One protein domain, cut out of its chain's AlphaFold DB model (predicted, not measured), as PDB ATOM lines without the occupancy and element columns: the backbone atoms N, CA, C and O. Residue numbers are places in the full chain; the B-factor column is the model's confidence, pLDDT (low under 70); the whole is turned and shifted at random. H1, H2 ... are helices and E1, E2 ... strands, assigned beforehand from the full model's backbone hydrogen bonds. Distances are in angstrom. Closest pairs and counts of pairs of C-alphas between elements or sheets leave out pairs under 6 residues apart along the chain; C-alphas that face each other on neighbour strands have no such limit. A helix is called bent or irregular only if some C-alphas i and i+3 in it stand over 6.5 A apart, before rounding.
ATOM      1  N   TRP A   2     -13.470 -18.605  48.477       94.69
ATOM      2  CA  TRP A   2     -14.399 -18.417  47.352       94.69
ATOM      3  C   TRP A   2     -13.876 -17.493  46.227       94.69
ATOM      4  O   TRP A   2     -14.175 -17.724  45.062       94.69
ATOM      5  N   THR A   3     -13.035 -16.497  46.531       95.62
ATOM      6  CA  THR A   3     -12.389 -15.634  45.519       95.62
ATOM      7  C   THR A   3     -11.404 -16.383  44.617       95.62
ATOM      8  O   THR A   3     -11.354 -16.124  43.420       95.62
ATOM      9  N   LEU A   4     -10.649 -17.344  45.163       96.81
ATOM     10  CA  LEU A   4      -9.766 -18.230  44.389       96.81
ATOM     11  C   LEU A   4     -10.597 -19.165  43.504       96.81
ATOM     12  O   LEU A   4     -10.311 -19.365  42.327       96.81
ATOM     13  N   GLU A   5     -11.665 -19.712  44.075       96.62
ATOM     14  CA  GLU A   5     -12.594 -20.590  43.373       96.62
ATOM     15  C   GLU A   5     -13.334 -19.891  42.231       96.62
ATOM     16  O   GLU A   5     -13.622 -20.547  41.228       96.62
ATOM     17  N   ALA A   6     -13.620 -18.592  42.374       95.25
ATOM     18  CA  ALA A   6     -14.276 -17.762  41.366       95.25
ATOM     19  C   ALA A   6     -13.420 -17.565  40.107       95.25
ATOM     20  O   ALA A   6     -13.964 -17.361  39.027       95.25
ATOM     21  N   VAL A   7     -12.091 -17.670  40.222       95.50
ATOM     22  CA  VAL A   7     -11.169 -17.589  39.074       95.50
ATOM     23  C   VAL A   7     -10.748 -18.965  38.548       95.50
ATOM     24  O   VAL A   7      -9.902 -19.054  37.660       95.50
ATOM     25  N   GLY A   8     -11.349 -20.037  39.079       96.38
ATOM     26  CA  GLY A   8     -11.148 -21.416  38.632       96.38
ATOM     27  C   GLY A   8     -10.077 -22.202  39.394       96.38
ATOM     28  O   GLY A   8      -9.834 -23.359  39.045       96.38
ATOM     29  N   PHE A   9      -9.442 -21.634  40.427       98.06
ATOM     30  CA  PHE A   9      -8.515 -22.404  41.263       98.06
ATOM     31  C   PHE A   9      -9.254 -23.462  42.092       98.06
ATOM     32  O   PHE A   9     -10.396 -23.271  42.514       98.06
ATOM     33  N   GLU A  10      -8.557 -24.558  42.374       97.56
ATOM     34  CA  GLU A  10      -8.885 -25.548  43.396       97.56
ATOM     35  C   GLU A  10      -7.959 -25.305  44.602       97.56
ATOM     36  O   GLU A  10      -6.794 -25.724  44.572       97.56
ATOM     37  N   PRO A  11      -8.424 -24.606  45.659       96.00
ATOM     38  CA  PRO A  11      -7.573 -24.186  46.772       96.00
ATOM     39  C   PRO A  11      -6.790 -25.331  47.421       96.00
ATOM     40  O   PRO A  11      -5.636 -25.142  47.804       96.00
ATOM     41  N   ARG A  12      -7.371 -26.538  47.479       95.38
ATOM     42  CA  ARG A  12      -6.736 -27.720  48.085       95.38
ATOM     43  C   ARG A  12      -5.535 -28.239  47.294       95.38
ATOM     44  O   ARG A  12      -4.755 -29.026  47.814       95.38
ATOM     45  N   ARG A  13      -5.383 -27.838  46.028       96.25
ATOM     46  CA  ARG A  13      -4.293 -28.289  45.148       96.25
ATOM     47  C   ARG A  13      -3.165 -27.263  45.012       96.25
ATOM     48  O   ARG A  13      -2.138 -27.604  44.432       96.25
ATOM     49  N   LEU A  14      -3.306 -26.046  45.555       96.81
ATOM     50  CA  LEU A  14      -2.351 -24.950  45.329       96.81
ATOM     51  C   LEU A  14      -0.919 -25.282  45.759       96.81
ATOM     52  O   LEU A  14       0.023 -24.942  45.041       96.81
ATOM     53  N   HIS A  15      -0.745 -25.955  46.899       95.62
ATOM     54  CA  HIS A  15       0.582 -26.389  47.329       95.62
ATOM     55  C   HIS A  15       1.138 -27.493  46.430       95.62
ATOM     56  O   HIS A  15       2.221 -27.355  45.859       95.62
ATOM     57  N   ALA A  16       0.355 -28.557  46.239       96.62
ATOM     58  CA  ALA A  16       0.755 -29.714  45.448       96.62
ATOM     59  C   ALA A  16       1.083 -29.361  43.989       96.62
ATOM     60  O   ALA A  16       1.957 -29.991  43.403       96.62
ATOM     61  N   SER A  17       0.438 -28.350  43.400       97.44
ATOM     62  CA  SER A  17       0.723 -27.864  42.042       97.44
ATOM     63  C   SER A  17       1.873 -26.847  41.974       97.44
ATOM     64  O   SER A  17       2.171 -26.322  40.907       97.44
ATOM     65  N   GLY A  18       2.474 -26.479  43.112       96.44
ATOM     66  CA  GLY A  18       3.498 -25.434  43.202       96.44
ATOM     67  C   GLY A  18       2.978 -23.999  43.041       96.44
ATOM     68  O   GLY A  18       3.783 -23.063  43.039       96.44
ATOM     69  N   ALA A  19       1.656 -23.809  42.941       97.25
ATOM     70  CA  ALA A  19       1.013 -22.506  42.754       97.25
ATOM     71  C   ALA A  19       1.020 -21.640  44.021       97.25
ATOM     72  O   ALA A  19       0.909 -20.419  43.923       97.25
ATOM     73  N   ALA A  20       1.184 -22.261  45.185       95.00
ATOM     74  CA  ALA A  20       1.466 -21.612  46.452       95.00
ATOM     75  C   ALA A  20       2.404 -22.489  47.289       95.00
ATOM     76  O   ALA A  20       2.573 -23.683  47.054       95.00
ATOM     77  N   MET A  21       3.012 -21.889  48.293       91.25
ATOM     78  CA  MET A  21       3.778 -22.553  49.328       91.25
ATOM     79  C   MET A  21       3.050 -22.317  50.647       91.25
ATOM     80  O   MET A  21       2.864 -21.165  51.035       91.25
ATOM     81  N   LEU A  22       2.592 -23.394  51.288       89.56
ATOM     82  CA  LEU A  22       1.716 -23.332  52.456       89.56
ATOM     83  C   LEU A  22       2.417 -23.946  53.666       89.56
ATOM     84  O   LEU A  22       2.998 -25.027  53.564       89.56
ATOM     85  N   HIS A  23       2.337 -23.264  54.807       84.75
ATOM     86  CA  HIS A  23       2.968 -23.709  56.049       84.75
ATOM     87  C   HIS A  23       2.425 -25.063  56.515       84.75
ATOM     88  O   HIS A  23       3.199 -25.976  56.789       84.75
ATOM     89  N   GLN A  24       1.105 -25.230  56.500       84.62
ATOM     90  CA  GLN A  24       0.419 -26.435  56.970       84.62
ATOM     91  C   GLN A  24       0.788 -27.688  56.167       84.62
ATOM     92  O   GLN A  24       0.792 -28.784  56.715       84.62
ATOM     93  N   GLU A  25       1.123 -27.527  54.887       87.75
ATOM     94  CA  GLU A  25       1.473 -28.639  53.997       87.75
ATOM     95  C   GLU A  25       2.950 -29.041  54.120       87.75
ATOM     96  O   GLU A  25       3.289 -30.211  53.968       87.75
ATOM     97  N   MET A  26       3.841 -28.087  54.417       84.69
ATOM     98  CA  MET A  26       5.274 -28.374  54.584       84.69
ATOM     99  C   MET A  26       5.653 -28.724  56.028       84.69
ATOM    100  O   MET A  26       6.687 -29.356  56.258       84.69
ATOM    101  N   GLY A  27       4.836 -28.327  57.010       83.06
ATOM    102  CA  GLY A  27       5.081 -28.569  58.430       83.06
ATOM    103  C   GLY A  27       6.478 -28.108  58.855       83.06
ATOM    104  O   GLY A  27       6.911 -27.008  58.526       83.06
ATOM    105  N   GLN A  28       7.225 -28.984  59.529       76.62
ATOM    106  CA  GLN A  28       8.589 -28.698  59.998       76.62
ATOM    107  C   GLN A  28       9.605 -28.429  58.876       76.62
ATOM    108  O   GLN A  28      10.686 -27.913  59.142       76.62
ATOM    109  N   GLN A  29       9.288 -28.780  57.627       79.81
ATOM    110  CA  GLN A  29      10.149 -28.486  56.483       79.81
ATOM    111  C   GLN A  29       9.953 -27.054  55.973       79.81
ATOM    112  O   GLN A  29      10.617 -26.672  55.009       79.81
ATOM    113  N   TYR A  30       9.055 -26.266  56.590       80.56
ATOM    114  CA  TYR A  30       8.822 -24.888  56.192       80.56
ATOM    115  C   TYR A  30      10.078 -24.039  56.399       80.56
ATOM    116  O   TYR A  30      10.543 -23.870  57.526       80.56
ATOM    117  N   PRO A  31      10.659 -23.509  55.318       73.69
ATOM    118  CA  PRO A  31      11.902 -22.774  55.416       73.69
ATOM    119  C   PRO A  31      11.658 -21.339  55.899       73.69
ATOM    120  O   PRO A  31      10.700 -20.677  55.496       73.69
ATOM    121  N   GLN A  32      12.561 -20.846  56.749       71.62
ATOM    122  CA  GLN A  32      12.457 -19.514  57.354       71.62
ATOM    123  C   GLN A  32      12.399 -18.403  56.296       71.62
ATOM    124  O   GLN A  32      13.153 -18.433  55.320       71.62
ATOM    125  N   MET A  33      11.524 -17.414  56.518       70.56
ATOM    126  CA  MET A  33      11.358 -16.210  55.686       70.56
ATOM    127  C   MET A  33      11.030 -16.469  54.205       70.56
ATOM    128  O   MET A  33      11.066 -15.548  53.398       70.56
ATOM    129  N   GLN A  34      10.685 -17.694  53.795       78.88
ATOM    130  CA  GLN A  34      10.394 -17.965  52.382       78.88
ATOM    131  C   GLN A  34       8.953 -17.653  51.987       78.88
ATOM    132  O   GLN A  34       8.624 -17.720  50.803       78.88
ATOM    133  N   TRP A  35       8.075 -17.341  52.939       83.38
ATOM    134  CA  TRP A  35       6.654 -17.102  52.676       83.38
ATOM    135  C   TRP A  35       6.431 -16.029  51.609       83.38
ATOM    136  O   TRP A  35       5.573 -16.190  50.742       83.38
ATOM    137  N   PHE A  36       7.279 -15.004  51.612       84.94
ATOM    138  CA  PHE A  36       7.243 -13.890  50.678       84.94
ATOM    139  C   PHE A  36       7.565 -14.309  49.229       84.94
ATOM    140  O   PHE A  36       7.066 -13.714  48.275       84.94
ATOM    141  N   SER A  37       8.270 -15.433  49.028       87.44
ATOM    142  CA  SER A  37       8.469 -16.030  47.693       87.44
ATOM    143  C   SER A  37       7.158 -16.461  47.022       87.44
ATOM    144  O   SER A  37       7.133 -16.697  45.812       87.44
ATOM    145  N   ASN A  38       6.041 -16.527  47.763       92.62
ATOM    146  CA  ASN A  38       4.726 -16.734  47.168       92.62
ATOM    147  C   ASN A  38       4.387 -15.674  46.113       92.62
ATOM    148  O   ASN A  38       3.705 -16.032  45.159       92.62
ATOM    149  N   HIS A  39       4.907 -14.440  46.188       93.44
ATOM    150  CA  HIS A  39       4.731 -13.426  45.132       93.44
ATOM    151  C   HIS A  39       5.274 -13.859  43.756       93.44
ATOM    152  O   HIS A  39       4.825 -13.347  42.727       93.44
ATOM    153  N   LEU A  40       6.194 -14.830  43.713       94.25
ATOM    154  CA  LEU A  40       6.705 -15.436  42.478       94.25
ATOM    155  C   LEU A  40       5.832 -16.597  41.976       94.25
ATOM    156  O   LEU A  40       5.989 -17.050  40.843       94.25
ATOM    157  N   ARG A  41       4.919 -17.106  42.806       95.88
ATOM    158  CA  ARG A  41       4.097 -18.281  42.501       95.88
ATOM    159  C   ARG A  41       2.757 -17.891  41.897       95.88
ATOM    160  O   ARG A  41       2.219 -16.810  42.127       95.88
ATOM    161  N   LEU A  42       2.202 -18.829  41.130       98.00
ATOM    162  CA  LEU A  42       1.032 -18.608  40.286       98.00
ATOM    163  C   LEU A  42      -0.169 -18.035  41.039       98.00
ATOM    164  O   LEU A  42      -0.792 -17.110  40.526       98.00
ATOM    165  N   GLY A  43      -0.512 -18.585  42.208       97.31
ATOM    166  CA  GLY A  43      -1.720 -18.208  42.941       97.31
ATOM    167  C   GLY A  43      -1.682 -16.744  43.369       97.31
ATOM    168  O   GLY A  43      -2.534 -15.959  42.960       97.31
ATOM    169  N   CYS A  44      -0.650 -16.370  44.128       96.44
ATOM    170  CA  CYS A  44      -0.463 -15.003  44.609       96.44
ATOM    171  C   CYS A  44      -0.312 -14.013  43.446       96.44
ATOM    172  O   CYS A  44      -1.055 -13.035  43.366       96.44
ATOM    173  N   ALA A  45       0.580 -14.306  42.490       97.12
ATOM    174  CA  ALA A  45       0.842 -13.403  41.375       97.12
ATOM    175  C   ALA A  45      -0.402 -13.167  40.504       97.12
ATOM    176  O   ALA A  45      -0.686 -12.036  40.120       97.12
ATOM    177  N   THR A  46      -1.186 -14.220  40.251       98.12
ATOM    178  CA  THR A  46      -2.441 -14.111  39.500       98.12
ATOM    179  C   THR A  46      -3.469 -13.275  40.244       98.12
ATOM    180  O   THR A  46      -4.042 -12.365  39.652       98.12
ATOM    181  N   MET A  47      -3.706 -13.559  41.528       98.19
ATOM    182  CA  MET A  47      -4.752 -12.866  42.283       98.19
ATOM    183  C   MET A  47      -4.457 -11.376  42.441       98.19
ATOM    184  O   MET A  47      -5.375 -10.582  42.267       98.19
ATOM    185  N   PHE A  48      -3.201 -10.984  42.676       97.75
ATOM    186  CA  PHE A  48      -2.829  -9.568  42.708       97.75
ATOM    187  C   PHE A  48      -3.003  -8.884  41.347       97.75
ATOM    188  O   PHE A  48      -3.570  -7.794  41.280       97.75
ATOM    189  N   THR A  49      -2.611  -9.535  40.245       98.12
ATOM    190  CA  THR A  49      -2.835  -8.969  38.905       98.12
ATOM    191  C   THR A  49      -4.314  -8.798  38.591       98.12
ATOM    192  O   THR A  49      -4.690  -7.769  38.048       98.12
ATOM    193  N   LEU A  50      -5.163  -9.764  38.948       98.19
ATOM    194  CA  LEU A  50      -6.607  -9.641  38.747       98.19
ATOM    195  C   LEU A  50      -7.232  -8.577  39.646       98.19
ATOM    196  O   LEU A  50      -8.096  -7.835  39.187       98.19
ATOM    197  N   PHE A  51      -6.796  -8.500  40.905       98.31
ATOM    198  CA  PHE A  51      -7.315  -7.539  41.869       98.31
ATOM    199  C   PHE A  51      -7.030  -6.100  41.448       98.31
ATOM    200  O   PHE A  51      -7.900  -5.259  41.612       98.31
ATOM    201  N   PHE A  52      -5.844  -5.807  40.913       97.75
ATOM    202  CA  PHE A  52      -5.450  -4.438  40.571       97.75
ATOM    203  C   PHE A  52      -5.638  -4.075  39.097       97.75
ATOM    204  O   PHE A  52      -5.971  -2.930  38.800       97.75
ATOM    205  N   ALA A  53      -5.433  -5.025  38.184       97.06
ATOM    206  CA  ALA A  53      -5.367  -4.777  36.743       97.06
ATOM    207  C   ALA A  53      -6.074  -5.864  35.909       97.06
ATOM    208  O   ALA A  53      -5.718  -6.111  34.751       97.06
ATOM    209  N   GLY A  54      -7.072  -6.543  36.483       96.69
ATOM    210  CA  GLY A  54      -7.865  -7.555  35.786       96.69
ATOM    211  C   GLY A  54      -8.585  -7.006  34.554       96.69
ATOM    212  O   GLY A  54      -8.626  -7.693  33.539       96.69
ATOM    213  N   ASN A  55      -9.064  -5.759  34.589       95.62
ATOM    214  CA  ASN A  55      -9.739  -5.142  33.441       95.62
ATOM    215  C   ASN A  55      -8.781  -4.905  32.255       95.62
ATOM    216  O   ASN A  55      -9.200  -4.994  31.103       95.62
ATOM    217  N   ASP A  56      -7.489  -4.698  32.520       94.94
ATOM    218  CA  ASP A  56      -6.479  -4.448  31.485       94.94
ATOM    219  C   ASP A  56      -5.859  -5.750  30.955       94.94
ATOM    220  O   ASP A  56      -5.694  -5.929  29.745       94.94
ATOM    221  N   PHE A  57      -5.512  -6.682  31.850       96.12
ATOM    222  CA  PHE A  57      -4.781  -7.903  31.484       96.12
ATOM    223  C   PHE A  57      -5.662  -9.143  31.329       96.12
ATOM    224  O   PHE A  57      -5.206 -10.137  30.757       96.12
ATOM    225  N   ALA A  58      -6.899  -9.110  31.821       95.12
ATOM    226  CA  ALA A  58      -7.847 -10.218  31.785       95.12
ATOM    227  C   ALA A  58      -9.309  -9.765  31.523       95.12
ATOM    228  O   ALA A  58     -10.214 -10.272  32.187       95.12
ATOM    229  N   PRO A  59      -9.587  -8.879  30.539       90.69
ATOM    230  CA  PRO A  59     -10.910  -8.258  30.346       90.69
ATOM    231  C   PRO A  59     -12.065  -9.245  30.108       90.69
ATOM    232  O   PRO A  59     -13.221  -8.922  30.353       90.69
ATOM    233  N   GLY A  60     -11.771 -10.453  29.616       89.12
ATOM    234  CA  GLY A  60     -12.767 -11.509  29.393       89.12
ATOM    235  C   GLY A  60     -13.011 -12.424  30.597       89.12
ATOM    236  O   GLY A  60     -13.793 -13.366  30.490       89.12
ATOM    237  N   VAL A  61     -12.317 -12.214  31.720       93.06
ATOM    238  CA  VAL A  61     -12.484 -13.028  32.928       93.06
ATOM    239  C   VAL A  61     -13.565 -12.400  33.797       93.06
ATOM    240  O   VAL A  61     -13.392 -11.308  34.336       93.06
ATOM    241  N   LEU A  62     -14.676 -13.121  33.937       95.00
ATOM    242  CA  LEU A  62     -15.840 -12.690  34.704       95.00
ATOM    243  C   LEU A  62     -16.055 -13.595  35.919       95.00
ATOM    244  O   LEU A  62     -15.827 -14.803  35.846       95.00
ATOM    245  N   ALA A  63     -16.573 -13.026  37.001       94.62
ATOM    246  CA  ALA A  63     -17.120 -13.764  38.133       94.62
ATOM    247  C   ALA A  63     -18.555 -13.299  38.380       94.62
ATOM    248  O   ALA A  63     -18.817 -12.114  38.543       94.62
ATOM    249  N   SER A  64     -19.507 -14.237  38.374       92.94
ATOM    250  CA  SER A  64     -20.945 -13.929  38.487       92.94
ATOM    251  C   SER A  64     -21.442 -12.890  37.463       92.94
ATOM    252  O   SER A  64     -22.323 -12.091  37.764       92.94
ATOM    253  N   GLY A  65     -20.870 -12.892  36.253       94.62
ATOM    254  CA  GLY A  65     -21.214 -11.951  35.177       94.62
ATOM    255  C   GLY A  65     -20.568 -10.562  35.284       94.62
ATOM    256  O   GLY A  65     -20.754  -9.753  34.384       94.62
ATOM    257  N   GLU A  66     -19.794 -10.293  36.335       96.50
ATOM    258  CA  GLU A  66     -19.075  -9.032  36.560       96.50
ATOM    259  C   GLU A  66     -17.588  -9.184  36.185       96.50
ATOM    260  O   GLU A  66     -17.028 -10.266  36.401       96.50
ATOM    261  N   PRO A  67     -16.921  -8.141  35.646       97.44
ATOM    262  CA  PRO A  67     -15.471  -8.146  35.473       97.44
ATOM    263  C   PRO A  67     -14.755  -8.518  36.771       97.44
ATOM    264  O   PRO A  67     -15.079  -8.016  37.848       97.44
ATOM    265  N   ILE A  68     -13.775  -9.421  36.689       97.25
ATOM    266  CA  ILE A  68     -13.175 -10.016  37.889       97.25
ATOM    267  C   ILE A  68     -12.520  -8.991  38.823       97.25
ATOM    268  O   ILE A  68     -12.578  -9.157  40.040       97.25
ATOM    269  N   GLN A  69     -11.927  -7.926  38.277       98.00
ATOM    270  CA  GLN A  69     -11.341  -6.851  39.077       98.00
ATOM    271  C   GLN A  69     -12.412  -6.148  39.915       98.00
ATOM    272  O   GLN A  69     -12.257  -6.012  41.130       98.00
ATOM    273  N   ASP A  70     -13.507  -5.748  39.270       97.81
ATOM    274  CA  ASP A  70     -14.608  -5.029  39.909       97.81
ATOM    275  C   ASP A  70     -15.259  -5.902  40.979       97.81
ATOM    276  O   ASP A  70     -15.414  -5.468  42.119       97.81
ATOM    277  N   PHE A  71     -15.491  -7.177  40.663       98.00
ATOM    278  CA  PHE A  71     -16.014  -8.164  41.597       98.00
ATOM    279  C   PHE A  71     -15.134  -8.306  42.849       98.00
ATOM    280  O   PHE A  71     -15.623  -8.186  43.977       98.00
ATOM    281  N   LEU A  72     -13.825  -8.528  42.680       98.19
ATOM    282  CA  LEU A  72     -12.898  -8.700  43.802       98.19
ATOM    283  C   LEU A  72     -12.794  -7.428  44.650       98.19
ATOM    284  O   LEU A  72     -12.893  -7.493  45.879       98.19
ATOM    285  N   GLN A  73     -12.617  -6.272  44.009       98.19
ATOM    286  CA  GLN A  73     -12.440  -5.017  44.726       98.19
ATOM    287  C   GLN A  73     -13.733  -4.553  45.406       98.19
ATOM    288  O   GLN A  73     -13.674  -4.095  46.546       98.19
ATOM    289  N   ARG A  74     -14.903  -4.711  44.771       97.69
ATOM    290  CA  ARG A  74     -16.209  -4.400  45.373       97.69
ATOM    291  C   ARG A  74     -16.426  -5.219  46.636       97.69
ATOM    292  O   ARG A  74     -16.745  -4.655  47.675       97.69
ATOM    293  N   HIS A  75     -16.215  -6.534  46.581       97.81
ATOM    294  CA  HIS A  75     -16.387  -7.388  47.757       97.81
ATOM    295  C   HIS A  75     -15.398  -7.066  48.886       97.81
ATOM    296  O   HIS A  75     -15.794  -7.097  50.051       97.81
ATOM    297  N   TYR A  76     -14.144  -6.731  48.563       98.06
ATOM    298  CA  TYR A  76     -13.164  -6.277  49.554       98.06
ATOM    299  C   TYR A  76     -13.610  -4.970  50.224       98.06
ATOM    300  O   TYR A  76     -13.715  -4.893  51.447       98.06
ATOM    301  N   ILE A  77     -13.936  -3.957  49.420       98.31
ATOM    302  CA  ILE A  77     -14.309  -2.623  49.898       98.31
ATOM    303  C   ILE A  77     -15.604  -2.671  50.724       98.31
ATOM    304  O   ILE A  77     -15.655  -2.084  51.801       98.31
ATOM    305  N   GLU A  78     -16.622  -3.418  50.286       97.94
ATOM    306  CA  GLU A  78     -17.885  -3.569  51.026       97.94
ATOM    307  C   GLU A  78     -17.701  -4.262  52.384       97.94
ATOM    308  O   GLU A  78     -18.391  -3.926  53.353       97.94
ATOM    309  N   ALA A  79     -16.758  -5.208  52.488       97.50
ATOM    310  CA  ALA A  79     -16.439  -5.856  53.759       97.50
ATOM    311  C   ALA A  79     -15.904  -4.837  54.778       97.50
ATOM    312  O   ALA A  79     -16.385  -4.785  55.914       97.50
ATOM    313  N   PHE A  80     -14.987  -3.963  54.360       97.31
ATOM    314  CA  PHE A  80     -14.515  -2.863  55.203       97.31
ATOM    315  C   PHE A  80     -15.581  -1.784  55.415       97.31
ATOM    316  O   PHE A  80     -15.674  -1.237  56.511       97.31
ATOM    317  N   GLY A  81     -16.463  -1.531  54.445       96.38
ATOM    318  CA  GLY A  81     -17.628  -0.661  54.617       96.38
ATOM    319  C   GLY A  81     -18.564  -1.138  55.734       96.38
ATOM    320  O   GLY A  81     -19.065  -0.334  56.524       96.38
ATOM    321  N   ALA A  82     -18.765  -2.453  55.865       96.56
ATOM    322  CA  ALA A  82     -19.524  -3.033  56.972       96.56
ATOM    323  C   ALA A  82     -18.842  -2.799  58.331       96.56
ATOM    324  O   ALA A  82     -19.519  -2.446  59.304       96.56
ATOM    325  N   LEU A  83     -17.510  -2.925  58.391       95.69
ATOM    326  CA  LEU A  83     -16.729  -2.582  59.583       95.69
ATOM    327  C   LEU A  83     -16.830  -1.087  59.903       95.69
ATOM    328  O   LEU A  83     -17.132  -0.729  61.040       95.69
ATOM    329  N   GLU A 104       2.194  -6.522  43.422       93.19
ATOM    330  CA  GLU A 104       1.994  -6.122  42.012       93.19
ATOM    331  C   GLU A 104       1.618  -7.302  41.096       93.19
ATOM    332  O   GLU A 104       1.201  -7.148  39.945       93.19
ATOM    333  N   GLY A 105       1.771  -8.528  41.600       94.81
ATOM    334  CA  GLY A 105       1.585  -9.743  40.818       94.81
ATOM    335  C   GLY A 105       2.526  -9.801  39.610       94.81
ATOM    336  O   GLY A 105       3.743  -9.727  39.768       94.81
ATOM    337  N   PHE A 106       1.963  -9.984  38.414       95.69
ATOM    338  CA  PHE A 106       2.665  -9.937  37.131       95.69
ATOM    339  C   PHE A 106       2.726  -8.546  36.481       95.69
ATOM    340  O   PHE A 106       3.349  -8.419  35.429       95.69
ATOM    341  N   ILE A 107       2.087  -7.519  37.050       94.31
ATOM    342  CA  ILE A 107       2.008  -6.186  36.438       94.31
ATOM    343  C   ILE A 107       3.420  -5.613  36.267       94.31
ATOM    344  O   ILE A 107       4.237  -5.666  37.177       94.31
ATOM    345  N   GLY A 108       3.725  -5.082  35.083       91.62
ATOM    346  CA  GLY A 108       5.017  -4.461  34.792       91.62
ATOM    347  C   GLY A 108       6.134  -5.430  34.409       91.62
ATOM    348  O   GLY A 108       7.216  -4.988  34.016       91.62
ATOM    349  N   LEU A 109       5.887  -6.743  34.430       92.56
ATOM    350  CA  LEU A 109       6.883  -7.716  33.998       92.56
ATOM    351  C   LEU A 109       7.141  -7.618  32.492       92.56
ATOM    352  O   LEU A 109       6.257  -7.837  31.665       92.56
ATOM    353  N   SER A 110       8.399  -7.340  32.139       92.19
ATOM    354  CA  SER A 110       8.817  -7.158  30.743       92.19
ATOM    355  C   SER A 110       8.708  -8.425  29.893       92.19
ATOM    356  O   SER A 110       8.480  -8.329  28.690       92.19
ATOM    357  N   ASP A 111       8.902  -9.606  30.486       95.19
ATOM    358  CA  ASP A 111       8.841 -10.892  29.789       95.19
ATOM    359  C   ASP A 111       8.557 -12.039  30.773       95.19
ATOM    360  O   ASP A 111       9.322 -12.255  31.715       95.19
ATOM    361  N   ILE A 112       7.502 -12.822  30.532       97.69
ATOM    362  CA  ILE A 112       7.105 -13.957  31.386       97.69
ATOM    363  C   ILE A 112       8.123 -15.107  31.417       97.69
ATOM    364  O   ILE A 112       8.008 -16.005  32.246       97.69
ATOM    365  N   ARG A 113       9.101 -15.116  30.507       97.44
ATOM    366  CA  ARG A 113      10.157 -16.139  30.432       97.44
ATOM    367  C   ARG A 113      11.386 -15.783  31.263       97.44
ATOM    368  O   ARG A 113      12.287 -16.608  31.384       97.44
ATOM    369  N   LYS A 114      11.482 -14.549  31.765       95.62
ATOM    370  CA  LYS A 114      12.655 -14.076  32.505       95.62
ATOM    371  C   LYS A 114      12.495 -14.324  33.997       95.62
ATOM    372  O   LYS A 114      11.392 -14.286  34.539       95.62
ATOM    373  N   ASN A 115      13.628 -14.556  34.657       91.44
ATOM    374  CA  ASN A 115      13.680 -14.558  36.111       91.44
ATOM    375  C   ASN A 115      13.340 -13.161  36.625       91.44
ATOM    376  O   ASN A 115      13.792 -12.159  36.065       91.44
ATOM    377  N   ARG A 116      12.573 -13.128  37.707       87.56
ATOM    378  CA  ARG A 116      12.326 -11.927  38.494       87.56
ATOM    379  C   ARG A 116      13.505 -11.682  39.427       87.56
ATOM    380  O   ARG A 116      14.124 -12.637  39.894       87.56
ATOM    381  N   SER A 117      13.840 -10.416  39.637       78.75
ATOM    382  CA  SER A 117      14.845  -9.979  40.616       78.75
ATOM    383  C   SER A 117      14.200  -9.387  41.867       78.75
ATOM    384  O   SER A 117      14.818  -9.367  42.925       78.75
ATOM    385  N   ASP A 118      12.959  -8.924  41.741       79.50
ATOM    386  CA  ASP A 118      12.079  -8.535  42.831       79.50
ATOM    387  C   ASP A 118      11.628  -9.766  43.627       79.50
ATOM    388  O   ASP A 118      11.435 -10.848  43.070       79.50
ATOM    389  N   PHE A 119      11.480  -9.601  44.944       75.88
ATOM    390  CA  PHE A 119      10.986 -10.644  45.855       75.88
ATOM    391  C   PHE A 119      11.821 -11.942  45.889       75.88
ATOM    392  O   PHE A 119      11.355 -12.979  46.367       75.88
ATOM    393  N   VAL A 120      13.066 -11.911  45.395       74.50
ATOM    394  CA  VAL A 120      13.961 -13.072  45.427       74.50
ATOM    395  C   VAL A 120      14.530 -13.254  46.830       74.50
ATOM    396  O   VAL A 120      15.367 -12.483  47.293       74.50
ATOM    397  N   LEU A 121      14.109 -14.337  47.472       78.31
ATOM    398  CA  LEU A 121      14.633 -14.840  48.738       78.31
ATOM    399  C   LEU A 121      15.204 -16.252  48.529       78.31
ATOM    400  O   LEU A 121      14.982 -16.849  47.468       78.31
ATOM    401  N   PRO A 122      15.950 -16.818  49.497       82.50
ATOM    402  CA  PRO A 122      16.299 -18.234  49.452       82.50
ATOM    403  C   PRO A 122      15.047 -19.092  49.218       82.50
ATOM    404  O   PRO A 122      14.000 -18.796  49.779       82.50
ATOM    405  N   GLY A 123      15.143 -20.142  48.403       87.25
ATOM    406  CA  GLY A 123      13.998 -20.958  47.991       87.25
ATOM    407  C   GLY A 123      13.850 -21.068  46.475       87.25
ATOM    408  O   GLY A 123      14.774 -20.768  45.721       87.25
ATOM    409  N   LEU A 124      12.693 -21.548  46.016       91.62
ATOM    410  CA  LEU A 124      12.409 -21.662  44.584       91.62
ATOM    411  C   LEU A 124      11.946 -20.321  44.010       91.62
ATOM    412  O   LEU A 124      10.957 -19.762  44.476       91.62
ATOM    413  N   ALA A 125      12.612 -19.866  42.953       93.75
ATOM    414  CA  ALA A 125      12.296 -18.637  42.233       93.75
ATOM    415  C   ALA A 125      11.932 -18.962  40.771       93.75
ATOM    416  O   ALA A 125      12.812 -18.961  39.903       93.75
ATOM    417  N   PRO A 126      10.667 -19.323  40.486       96.31
ATOM    418  CA  PRO A 126      10.231 -19.596  39.124       96.31
ATOM    419  C   PRO A 126      10.076 -18.318  38.298       96.31
ATOM    420  O   PRO A 126       9.703 -17.260  38.807       96.31
ATOM    421  N   THR A 127      10.278 -18.440  36.990       97.31
ATOM    422  CA  THR A 127       9.765 -17.462  36.023       97.31
ATOM    423  C   THR A 127       8.228 -17.493  36.011       97.31
ATOM    424  O   THR A 127       7.630 -18.524  36.341       97.31
ATOM    425  N   PRO A 128       7.545 -16.414  35.588       97.88
ATOM    426  CA  PRO A 128       6.089 -16.431  35.445       97.88
ATOM    427  C   PRO A 128       5.570 -17.586  34.574       97.88
ATOM    428  O   PRO A 128       4.596 -18.238  34.947       97.88
ATOM    429  N   LEU A 129       6.239 -17.895  33.457       98.50
ATOM    430  CA  LEU A 129       5.859 -19.014  32.592       98.50
ATOM    431  C   LEU A 129       6.026 -20.363  33.303       98.50
ATOM    432  O   LEU A 129       5.141 -21.207  33.194       98.50
ATOM    433  N   GLU A 130       7.108 -20.573  34.056       98.38
ATOM    434  CA  GLU A 130       7.288 -21.790  34.862       98.38
ATOM    435  C   GLU A 130       6.200 -21.914  35.937       98.38
ATOM    436  O   GLU A 130       5.601 -22.978  36.086       98.38
ATOM    437  N   ALA A 131       5.876 -20.828  36.644       98.12
ATOM    438  CA  ALA A 131       4.810 -20.830  37.644       98.12
ATOM    439  C   ALA A 131       3.447 -21.197  37.023       98.12
ATOM    440  O   ALA A 131       2.711 -22.021  37.573       98.12
ATOM    441  N   MET A 132       3.126 -20.635  35.853       98.44
ATOM    442  CA  MET A 132       1.915 -20.975  35.097       98.44
ATOM    443  C   MET A 132       1.919 -22.426  34.597       98.44
ATOM    444  O   MET A 132       0.887 -23.093  34.666       98.44
ATOM    445  N   SER A 133       3.071 -22.923  34.143       98.12
ATOM    446  CA  SER A 133       3.251 -24.290  33.635       98.12
ATOM    447  C   SER A 133       3.052 -25.335  34.729       98.12
ATOM    448  O   SER A 133       2.286 -26.282  34.545       98.12
ATOM    449  N   ALA A 134       3.673 -25.131  35.894       98.25
ATOM    450  CA  ALA A 134       3.504 -26.004  37.053       98.25
ATOM    451  C   ALA A 134       2.047 -26.035  37.530       98.25
ATOM    452  O   ALA A 134       1.505 -27.104  37.805       98.25
ATOM    453  N   GLY A 135       1.362 -24.886  37.529       97.88
ATOM    454  CA  GLY A 135      -0.061 -24.828  37.865       97.88
ATOM    455  C   GLY A 135      -0.976 -25.581  36.896       97.88
ATOM    456  O   GLY A 135      -2.078 -25.966  37.278       97.88
ATOM    457  N   GLU A 136      -0.537 -25.838  35.666       97.75
ATOM    458  CA  GLU A 136      -1.227 -26.713  34.708       97.75
ATOM    459  C   GLU A 136      -0.830 -28.192  34.835       97.75
ATOM    460  O   GLU A 136      -1.295 -29.031  34.066       97.75
ATOM    461  N   GLY A 137      -0.012 -28.536  35.832       97.00
ATOM    462  CA  GLY A 137       0.447 -29.897  36.086       97.00
ATOM    463  C   GLY A 137       1.576 -30.357  35.161       97.00
ATOM    464  O   GLY A 137       1.901 -31.543  35.164       97.00
ATOM    465  N   LEU A 138       2.189 -29.462  34.378       97.69
ATOM    466  CA  LEU A 138       3.349 -29.814  33.559       97.69
ATOM    467  C   LEU A 138       4.575 -30.064  34.439       97.69
ATOM    468  O   LEU A 138       4.820 -29.334  35.403       97.69
ATOM    469  N   THR A 139       5.397 -31.042  34.060       97.62
ATOM    470  CA  THR A 139       6.705 -31.258  34.687       97.62
ATOM    471  C   THR A 139       7.573 -30.018  34.498       97.62
ATOM    472  O   THR A 139       8.064 -29.749  33.404       97.62
ATOM    473  N   THR A 140       7.754 -29.260  35.577       97.62
ATOM    474  CA  THR A 140       8.397 -27.946  35.553       97.62
ATOM    475  C   THR A 140       9.466 -27.864  36.635       97.62
ATOM    476  O   THR A 140       9.314 -28.429  37.717       97.62
ATOM    477  N   PHE A 141      10.547 -27.140  36.350       97.25
ATOM    478  CA  PHE A 141      11.634 -26.898  37.290       97.25
ATOM    479  C   PHE A 141      11.853 -25.395  37.463       97.25
ATOM    480  O   PHE A 141      11.799 -24.658  36.486       97.25
ATOM    481  N   ALA A 142      12.150 -24.960  38.682       96.06
ATOM    482  CA  ALA A 142      12.468 -23.574  39.020       96.06
ATOM    483  C   ALA A 142      13.902 -23.468  39.543       96.06
ATOM    484  O   ALA A 142      14.463 -24.454  40.031       96.06
ATOM    485  N   ASN A 143      14.492 -22.276  39.458       95.19
ATOM    486  CA  ASN A 143      15.793 -22.012  40.065       95.19
ATOM    487  C   ASN A 143      15.702 -22.123  41.589       95.19
ATOM    488  O   ASN A 143      14.757 -21.621  42.192       95.19
ATOM    489  N   GLU A 144      16.692 -22.761  42.202       93.12
ATOM    490  CA  GLU A 144      16.855 -22.811  43.649       93.12
ATOM    491  C   GLU A 144      17.874 -21.751  44.068       93.12
ATOM    492  O   GLU A 144      19.058 -21.831  43.737       93.12
ATOM    493  N   ILE A 145      17.407 -20.754  44.805       89.69
ATOM    494  CA  ILE A 145      18.218 -19.675  45.346       89.69
ATOM    495  C   ILE A 145      18.655 -20.050  46.761       89.69
ATOM    496  O   ILE A 145      17.841 -20.456  47.590       89.69
ATOM    497  N   ARG A 146      19.947 -19.916  47.065       86.38
ATOM    498  CA  ARG A 146      20.487 -20.093  48.423       86.38
ATOM    499  C   ARG A 146      21.461 -18.977  48.769       86.38
ATOM    500  O   ARG A 146      22.090 -18.398  47.886       86.38
ATOM    501  N   ILE A 147      21.626 -18.734  50.066       80.25
ATOM    502  CA  ILE A 147      22.702 -17.883  50.577       80.25
ATOM    503  C   ILE A 147      24.019 -18.654  50.415       80.25
ATOM    504  O   ILE A 147      24.192 -19.730  50.992       80.25
ATOM    505  N   LYS A 148      24.944 -18.118  49.615       75.06
ATOM    506  CA  LYS A 148      26.313 -18.625  49.462       75.06
ATOM    507  C   LYS A 148      27.299 -17.471  49.612       75.06
ATOM    508  O   LYS A 148      27.283 -16.520  48.834       75.06
ATOM    509  N   GLY A 149      28.183 -17.569  50.605       76.12
ATOM    510  CA  GLY A 149      29.097 -16.478  50.939       76.12
ATOM    511  C   GLY A 149      28.321 -15.223  51.348       76.12
ATOM    512  O   GLY A 149      27.540 -15.272  52.293       76.12
ATOM    513  N   LEU A 150      28.533 -14.120  50.625       67.38
ATOM    514  CA  LEU A 150      27.922 -12.812  50.901       67.38
ATOM    515  C   LEU A 150      26.673 -12.507  50.053       67.38
ATOM    516  O   LEU A 150      26.190 -11.379  50.090       67.38
ATOM    517  N   GLY A 151      26.156 -13.458  49.266       71.31
ATOM    518  CA  GLY A 151      25.045 -13.179  48.353       71.31
ATOM    519  C   GLY A 151      24.112 -14.354  48.086       71.31
ATOM    520  O   GLY A 151      24.388 -15.506  48.431       71.31
ATOM    521  N   LEU A 152      22.990 -14.036  47.442       81.88
ATOM    522  CA  LEU A 152      22.050 -15.015  46.909       81.88
ATOM    523  C   LEU A 152      22.580 -15.556  45.581       81.88
ATOM    524  O   LEU A 152      22.937 -14.796  44.683       81.88
ATOM    525  N   GLN A 153      22.638 -16.877  45.455       85.75
ATOM    526  CA  GLN A 153      23.095 -17.546  44.243       85.75
ATOM    527  C   GLN A 153      22.098 -18.617  43.821       85.75
ATOM    528  O   GLN A 153      21.572 -19.352  44.658       85.75
ATOM    529  N   ASN A 154      21.895 -18.740  42.509       90.75
ATOM    530  CA  ASN A 154      21.244 -19.906  41.932       90.75
ATOM    531  C   ASN A 154      22.182 -21.114  42.059       90.75
ATOM    532  O   ASN A 154      23.303 -21.090  41.549       90.75
ATOM    533  N   VAL A 155      21.732 -22.161  42.746       93.00
ATOM    534  CA  VAL A 155      22.520 -23.379  42.995       93.00
ATOM    535  C   VAL A 155      22.073 -24.574  42.156       93.00
ATOM    536  O   VAL A 155      22.628 -25.661  42.309       93.00
ATOM    537  N   GLY A 156      21.091 -24.389  41.274       94.94
ATOM    538  CA  GLY A 156      20.557 -25.429  40.405       94.94
ATOM    539  C   GLY A 156      19.059 -25.274  40.176       94.94
ATOM    540  O   GLY A 156      18.440 -24.305  40.604       94.94
ATOM    541  N   ARG A 157      18.454 -26.255  39.501       96.81
ATOM    542  CA  ARG A 157      17.006 -26.293  39.269       96.81
ATOM    543  C   ARG A 157      16.368 -27.451  40.029       96.81
ATOM    544  O   ARG A 157      16.923 -28.549  40.074       96.81
ATOM    545  N   LYS A 158      15.199 -27.210  40.618       95.56
ATOM    546  CA  LYS A 158      14.424 -28.190  41.395       95.56
ATOM    547  C   LYS A 158      12.985 -28.266  40.882       95.56
ATOM    548  O   LYS A 158      12.510 -27.270  40.337       95.56
ATOM    549  N   PRO A 159      12.300 -29.415  41.032       96.12
ATOM    550  CA  PRO A 159      10.900 -29.540  40.644       96.12
ATOM    551  C   PRO A 159      10.029 -28.466  41.304       96.12
ATOM    552  O   PRO A 159      10.169 -28.196  42.498       96.12
ATOM    553  N   LEU A 160       9.132 -27.862  40.526       96.00
ATOM    554  CA  LEU A 160       8.122 -26.931  41.012       96.00
ATOM    555  C   LEU A 160       6.766 -27.636  41.047       96.00
ATOM    556  O   LEU A 160       6.161 -27.870  40.004       96.00
ATOM    557  N   GLY A 161       6.294 -27.952  42.255       94.81
ATOM    558  CA  GLY A 161       5.076 -28.740  42.436       94.81
ATOM    559  C   GLY A 161       5.250 -30.207  42.029       94.81
ATOM    560  O   GLY A 161       6.345 -30.678  41.723       94.81
ATOM    561  N   THR A 162       4.143 -30.939  42.050       96.38
ATOM    562  CA  THR A 162       4.057 -32.354  41.683       96.38
ATOM    563  C   THR A 162       3.521 -32.474  40.256       96.38
ATOM    564  O   THR A 162       2.408 -32.003  39.998       96.38
ATOM    565  N   PRO A 163       4.243 -33.132  39.328       95.12
ATOM    566  CA  PRO A 163       3.744 -33.383  37.977       95.12
ATOM    567  C   PRO A 163       2.345 -34.019  37.973       95.12
ATOM    568  O   PRO A 163       2.039 -34.900  38.777       95.12
ATOM    569  N   GLY A 164       1.476 -33.548  37.082       95.25
ATOM    570  CA  GLY A 164       0.080 -33.974  36.962       95.25
ATOM    571  C   GLY A 164      -0.886 -33.362  37.987       95.25
ATOM    572  O   GLY A 164      -2.099 -33.495  37.823       95.25
ATOM    573  N   LYS A 165      -0.407 -32.665  39.027       97.44
ATOM    574  CA  LYS A 165      -1.280 -31.941  39.966       97.44
ATOM    575  C   LYS A 165      -1.531 -30.524  39.462       97.44
ATOM    576  O   LYS A 165      -0.624 -29.702  39.409       97.44
ATOM    577  N   ARG A 166      -2.783 -30.238  39.110       97.81
ATOM    578  CA  ARG A 166      -3.218 -28.931  38.601       97.81
ATOM    579  C   ARG A 166      -3.694 -28.028  39.735       97.81
ATOM    580  O   ARG A 166      -4.363 -28.500  40.649       97.81
ATOM    581  N   ALA A 167      -3.413 -26.734  39.622       98.12
ATOM    582  CA  ALA A 167      -3.935 -25.689  40.504       98.12
ATOM    583  C   ALA A 167      -5.431 -25.414  40.272       98.12
ATOM    584  O   ALA A 167      -6.071 -24.764  41.091       98.12
ATOM    585  N   TRP A 168      -5.971 -25.864  39.138       98.12
ATOM    586  CA  TRP A 168      -7.297 -25.524  38.631       98.12
ATOM    587  C   TRP A 168      -8.321 -26.625  38.923       98.12
ATOM    588  O   TRP A 168      -7.964 -27.804  39.050       98.12
ATOM    589  N   LYS A 169      -9.595 -26.236  38.998       97.56
ATOM    590  CA  LYS A 169     -10.731 -27.162  39.041       97.56
ATOM    591  C   LYS A 169     -10.792 -28.007  37.768       97.56
ATOM    592  O   LYS A 169     -10.223 -27.665  36.726       97.56
ATOM    593  N   ASP A 170     -11.495 -29.127  37.851       95.38
ATOM    594  CA  ASP A 170     -11.681 -30.002  36.698       95.38
ATOM    595  C   ASP A 170     -12.529 -29.273  35.639       95.38
ATOM    596  O   ASP A 170     -13.519 -28.623  35.964       95.38
ATOM    597  N   GLY A 171     -12.094 -29.313  34.377       93.81
ATOM    598  CA  GLY A 171     -12.698 -28.541  33.281       93.81
ATOM    599  C   GLY A 171     -12.221 -27.084  33.162       93.81
ATOM    600  O   GLY A 171     -12.339 -26.502  32.087       93.81
ATOM    601  N   GLU A 172     -11.610 -26.514  34.203       96.12
ATOM    602  CA  GLU A 172     -10.994 -25.184  34.140       96.12
ATOM    603  C   GLU A 172      -9.569 -25.256  33.588       96.12
ATOM    604  O   GLU A 172      -8.893 -26.285  33.689       96.12
ATOM    605  N   VAL A 173      -9.084 -24.144  33.038       93.62
ATOM    606  CA  VAL A 173      -7.699 -23.961  32.576       93.62
ATOM    607  C   VAL A 173      -7.144 -22.643  33.098       93.62
ATOM    608  O   VAL A 173      -7.891 -21.747  33.494       93.62
ATOM    609  N   CYS A 174      -5.821 -22.507  33.061       97.00
ATOM    610  CA  CYS A 174      -5.134 -21.295  33.469       97.00
ATOM    611  C   CYS A 174      -5.695 -20.069  32.762       97.00
ATOM    612  O   CYS A 174      -5.763 -20.011  31.533       97.00
ATOM    613  N   ILE A 175      -6.061 -19.054  33.542       96.62
ATOM    614  CA  ILE A 175      -6.687 -17.847  33.002       96.62
ATOM    615  C   ILE A 175      -5.786 -17.143  31.983       96.62
ATOM    616  O   ILE A 175      -6.269 -16.607  30.992       96.62
ATOM    617  N   TRP A 176      -4.468 -17.213  32.183       97.94
ATOM    618  CA  TRP A 176      -3.490 -16.620  31.278       97.94
ATOM    619  C   TRP A 176      -3.368 -17.418  29.976       97.94
ATOM    620  O   TRP A 176      -3.076 -16.835  28.935       97.94
ATOM    621  N   ARG A 177      -3.689 -18.721  29.986       96.25
ATOM    622  CA  ARG A 177      -3.894 -19.484  28.745       96.25
ATOM    623  C   ARG A 177      -5.181 -19.076  28.045       96.25
ATOM    624  O   ARG A 177      -5.147 -18.832  26.847       96.25
ATOM    625  N   ARG A 178      -6.288 -18.903  28.783       93.31
ATOM    626  CA  ARG A 178      -7.557 -18.396  28.209       93.31
ATOM    627  C   ARG A 178      -7.383 -17.031  27.544       93.31
ATOM    628  O   ARG A 178      -7.931 -16.797  26.476       93.31
ATOM    629  N   ALA A 179      -6.575 -16.156  28.141       93.31
ATOM    630  CA  ALA A 179      -6.226 -14.848  27.583       93.31
ATOM    631  C   ALA A 179      -5.224 -14.913  26.401       93.31
ATOM    632  O   ALA A 179      -4.890 -13.891  25.792       93.31
ATOM    633  N   GLY A 180      -4.722 -16.105  26.059       95.44
ATOM    634  CA  GLY A 180      -3.767 -16.320  24.973       95.44
ATOM    635  C   GLY A 180      -2.371 -15.764  25.263       95.44
ATOM    636  O   GLY A 180      -1.667 -15.369  24.333       95.44
ATOM    637  N   VAL A 181      -1.976 -15.675  26.537       97.75
ATOM    638  CA  VAL A 181      -0.628 -15.243  26.951       97.75
ATOM    639  C   VAL A 181       0.401 -16.326  26.636       97.75
ATOM    640  O   VAL A 181       1.511 -16.044  26.181       97.75
ATOM    641  N   TRP A 182       0.019 -17.581  26.836       98.19
ATOM    642  CA  TRP A 182       0.810 -18.771  26.554       98.19
ATOM    643  C   TRP A 182      -0.124 -19.952  26.275       98.19
ATOM    644  O   TRP A 182      -1.318 -19.862  26.550       98.19
ATOM    645  N   ASP A 183       0.407 -21.047  25.739       98.19
ATOM    646  CA  ASP A 183      -0.348 -22.292  25.586       98.19
ATOM    647  C   ASP A 183       0.552 -23.533  25.677       98.19
ATOM    648  O   ASP A 183       1.770 -23.414  25.808       98.19
ATOM    649  N   ILE A 184      -0.049 -24.721  25.631       97.62
ATOM    650  CA  ILE A 184       0.640 -26.009  25.629       97.62
ATOM    651  C   ILE A 184       0.688 -26.543  24.198       97.62
ATOM    652  O   ILE A 184      -0.339 -26.898  23.628       97.62
ATOM    653  N   GLU A 185       1.889 -26.664  23.642       97.19
ATOM    654  CA  GLU A 185       2.126 -27.232  22.314       97.19
ATOM    655  C   GLU A 185       3.082 -28.417  22.429       97.19
ATOM    656  O   GLU A 185       4.144 -28.320  23.046       97.19
ATOM    657  N   GLY A 186       2.678 -29.573  21.894       93.88
ATOM    658  CA  GLY A 186       3.475 -30.801  21.986       93.88
ATOM    659  C   GLY A 186       3.804 -31.224  23.426       93.88
ATOM    660  O   GLY A 186       4.860 -31.800  23.666       93.88
ATOM    661  N   GLY A 187       2.940 -30.897  24.395       93.06
ATOM    662  CA  GLY A 187       3.169 -31.177  25.820       93.06
ATOM    663  C   GLY A 187       4.121 -30.204  26.526       93.06
ATOM    664  O   GLY A 187       4.493 -30.446  27.672       93.06
ATOM    665  N   THR A 188       4.504 -29.101  25.877       95.06
ATOM    666  CA  THR A 188       5.414 -28.087  26.431       95.06
ATOM    667  C   THR A 188       4.758 -26.713  26.485       95.06
ATOM    668  O   THR A 188       3.911 -26.391  25.656       95.06
ATOM    669  N   ALA A 189       5.134 -25.895  27.467       97.50
ATOM    670  CA  ALA A 189       4.624 -24.534  27.586       97.50
ATOM    671  C   ALA A 189       5.314 -23.591  26.589       97.50
ATOM    672  O   ALA A 189       6.537 -23.448  26.599       97.50
ATOM    673  N   VAL A 190       4.521 -22.899  25.772       98.19
ATOM    674  CA  VAL A 190       4.984 -21.946  24.759       98.19
ATOM    675  C   VAL A 190       4.378 -20.572  25.030       98.19
ATOM    676  O   VAL A 190       3.164 -20.381  24.972       98.19
ATOM    677  N   ALA A 191       5.233 -19.584  25.303       98.12
ATOM    678  CA  ALA A 191       4.812 -18.190  25.426       98.12
ATOM    679  C   ALA A 191       4.314 -17.658  24.072       98.12
ATOM    680  O   ALA A 191       5.061 -17.647  23.096       98.12
ATOM    681  N   LYS A 192       3.068 -17.177  24.025       98.38
ATOM    682  CA  LYS A 192       2.453 -16.590  22.823       98.38
ATOM    683  C   LYS A 192       2.581 -15.074  22.804       98.38
ATOM    684  O   LYS A 192       2.845 -14.482  21.764       98.38
TER     685      LYS A 192
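AT A GLANCE: This is residues 2 to 83 and 104 to 192 of the 525 residues of the protein "Glyco_hydro_5_C domain-containing protein" of Spirochaetaceae bacterium (UniProt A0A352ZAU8). The short helix H6 lies near the middle, with the start of H4 on it, the small hairpin E4-E5 beside it, and a three-stranded sheet, E1 E2 E3, grazed by H6 and H3. At one end H5 makes a corner with H4 and sticks out with residues 77 to 83; at the other end the hairpin E2-E3 reaches away, and long unnamed stretches join parts of the body. The printed part has 171 residues with seven named helices and five named strands, in the order H1 H2 H3 H4 H5 E1 H6 E2 E3 H7 E4 E5. The class is mixed, helices and strands; both sheets, E1 - E2 - E3 and E4 - E5, are antiparallel. The whole is compact, with a radius of gyration of the C-alphas of 16.2 A and spans of 50 by 46 by 30 A.

IN THESE COORDINATES: H1, residues 2 to 6, begins at C-alpha 2 (-14.399, -18.417, 47.352). H2 is residues 23 to 29 and H3 residues 35 to 40. H4, residues 42 to 57, is 15.0 A long with a kink of 73 degrees near residue 51. H2 and H4 are irregular: C-alphas 25 and 28 are 9.3 A apart, and C-alphas 52 and 55 are 8.4 A apart. H5, residues 68 to 83, is 23.2 A long and ends at C-alpha 83 (-16.729, -2.582, 59.583). E1 is residues 123 to 125 and H6 residues 128 to 135. E2, residues 141 to 148, measures 20.8 A; E3, residues 151 to 159, measures 23.0 A and bends by 60 degrees at residue 156. H7 is residues 175 to 178, E4 182 to 185, and E5 188 to 191, ending at C-alpha 191 (4.812, -18.190, 25.426).

HOW THE PARTS SIT: H4 is the hub, touching three helices. Its residues 50 to 55 touch residues 68 to 73 of H5, about perpendicular at 78 degrees; the closest C-alphas, of Gly 54 and Gln 69, are 4.8 A apart. Its residue 42 touches H6, with the C-alphas of Leu 42 and Ala 131 closest at 5.1 A. H3 and H4 only just touch, with 3 pairs of C-alphas within 8 A, and only at the corner; the closest are His 39 and Ala 45, 5.4 A. H1 is close to but not clearly touching H4 and H5, and H2 touches no helix. H7 is close to but not clearly touching H6, with the C-alphas of Met 132 and Trp 176 closest at 7.9 A. N 125 and O 143 are within hydrogen-bond range at 2.9 A between E1 and E2, as are N 144 and O 156 at 2.8 A in the hairpin E2-E3, and N 190 and O 183 at 2.8 A in the hairpin E4-E5. The closest C-alphas of H6 and E5, of Ser 133 and Ala 189, are 6.2 A apart. Every O i to N i+4 pair is within hydrogen-bond range in H1, H5 and H6, against 10 of 12 in H4, 1 of 3 in H2 with 2 of 4 O i to N i+3 pairs, and 0 of 2 in H3 with 3 of 3; H7 is too short for such a pair.

THE WHOLE: The two C-alphas farthest apart, of Gly 65 and Gly 149, are 52.9 A apart. Residues 84 to 103 are not printed, and C-alphas 83 and 104 stand 25.9 A apart across the cut. The links H1 to H2 and E3 to H7 are long. Mean pLDDT of the printed part is 93.1, and residue 150 alone is under 70.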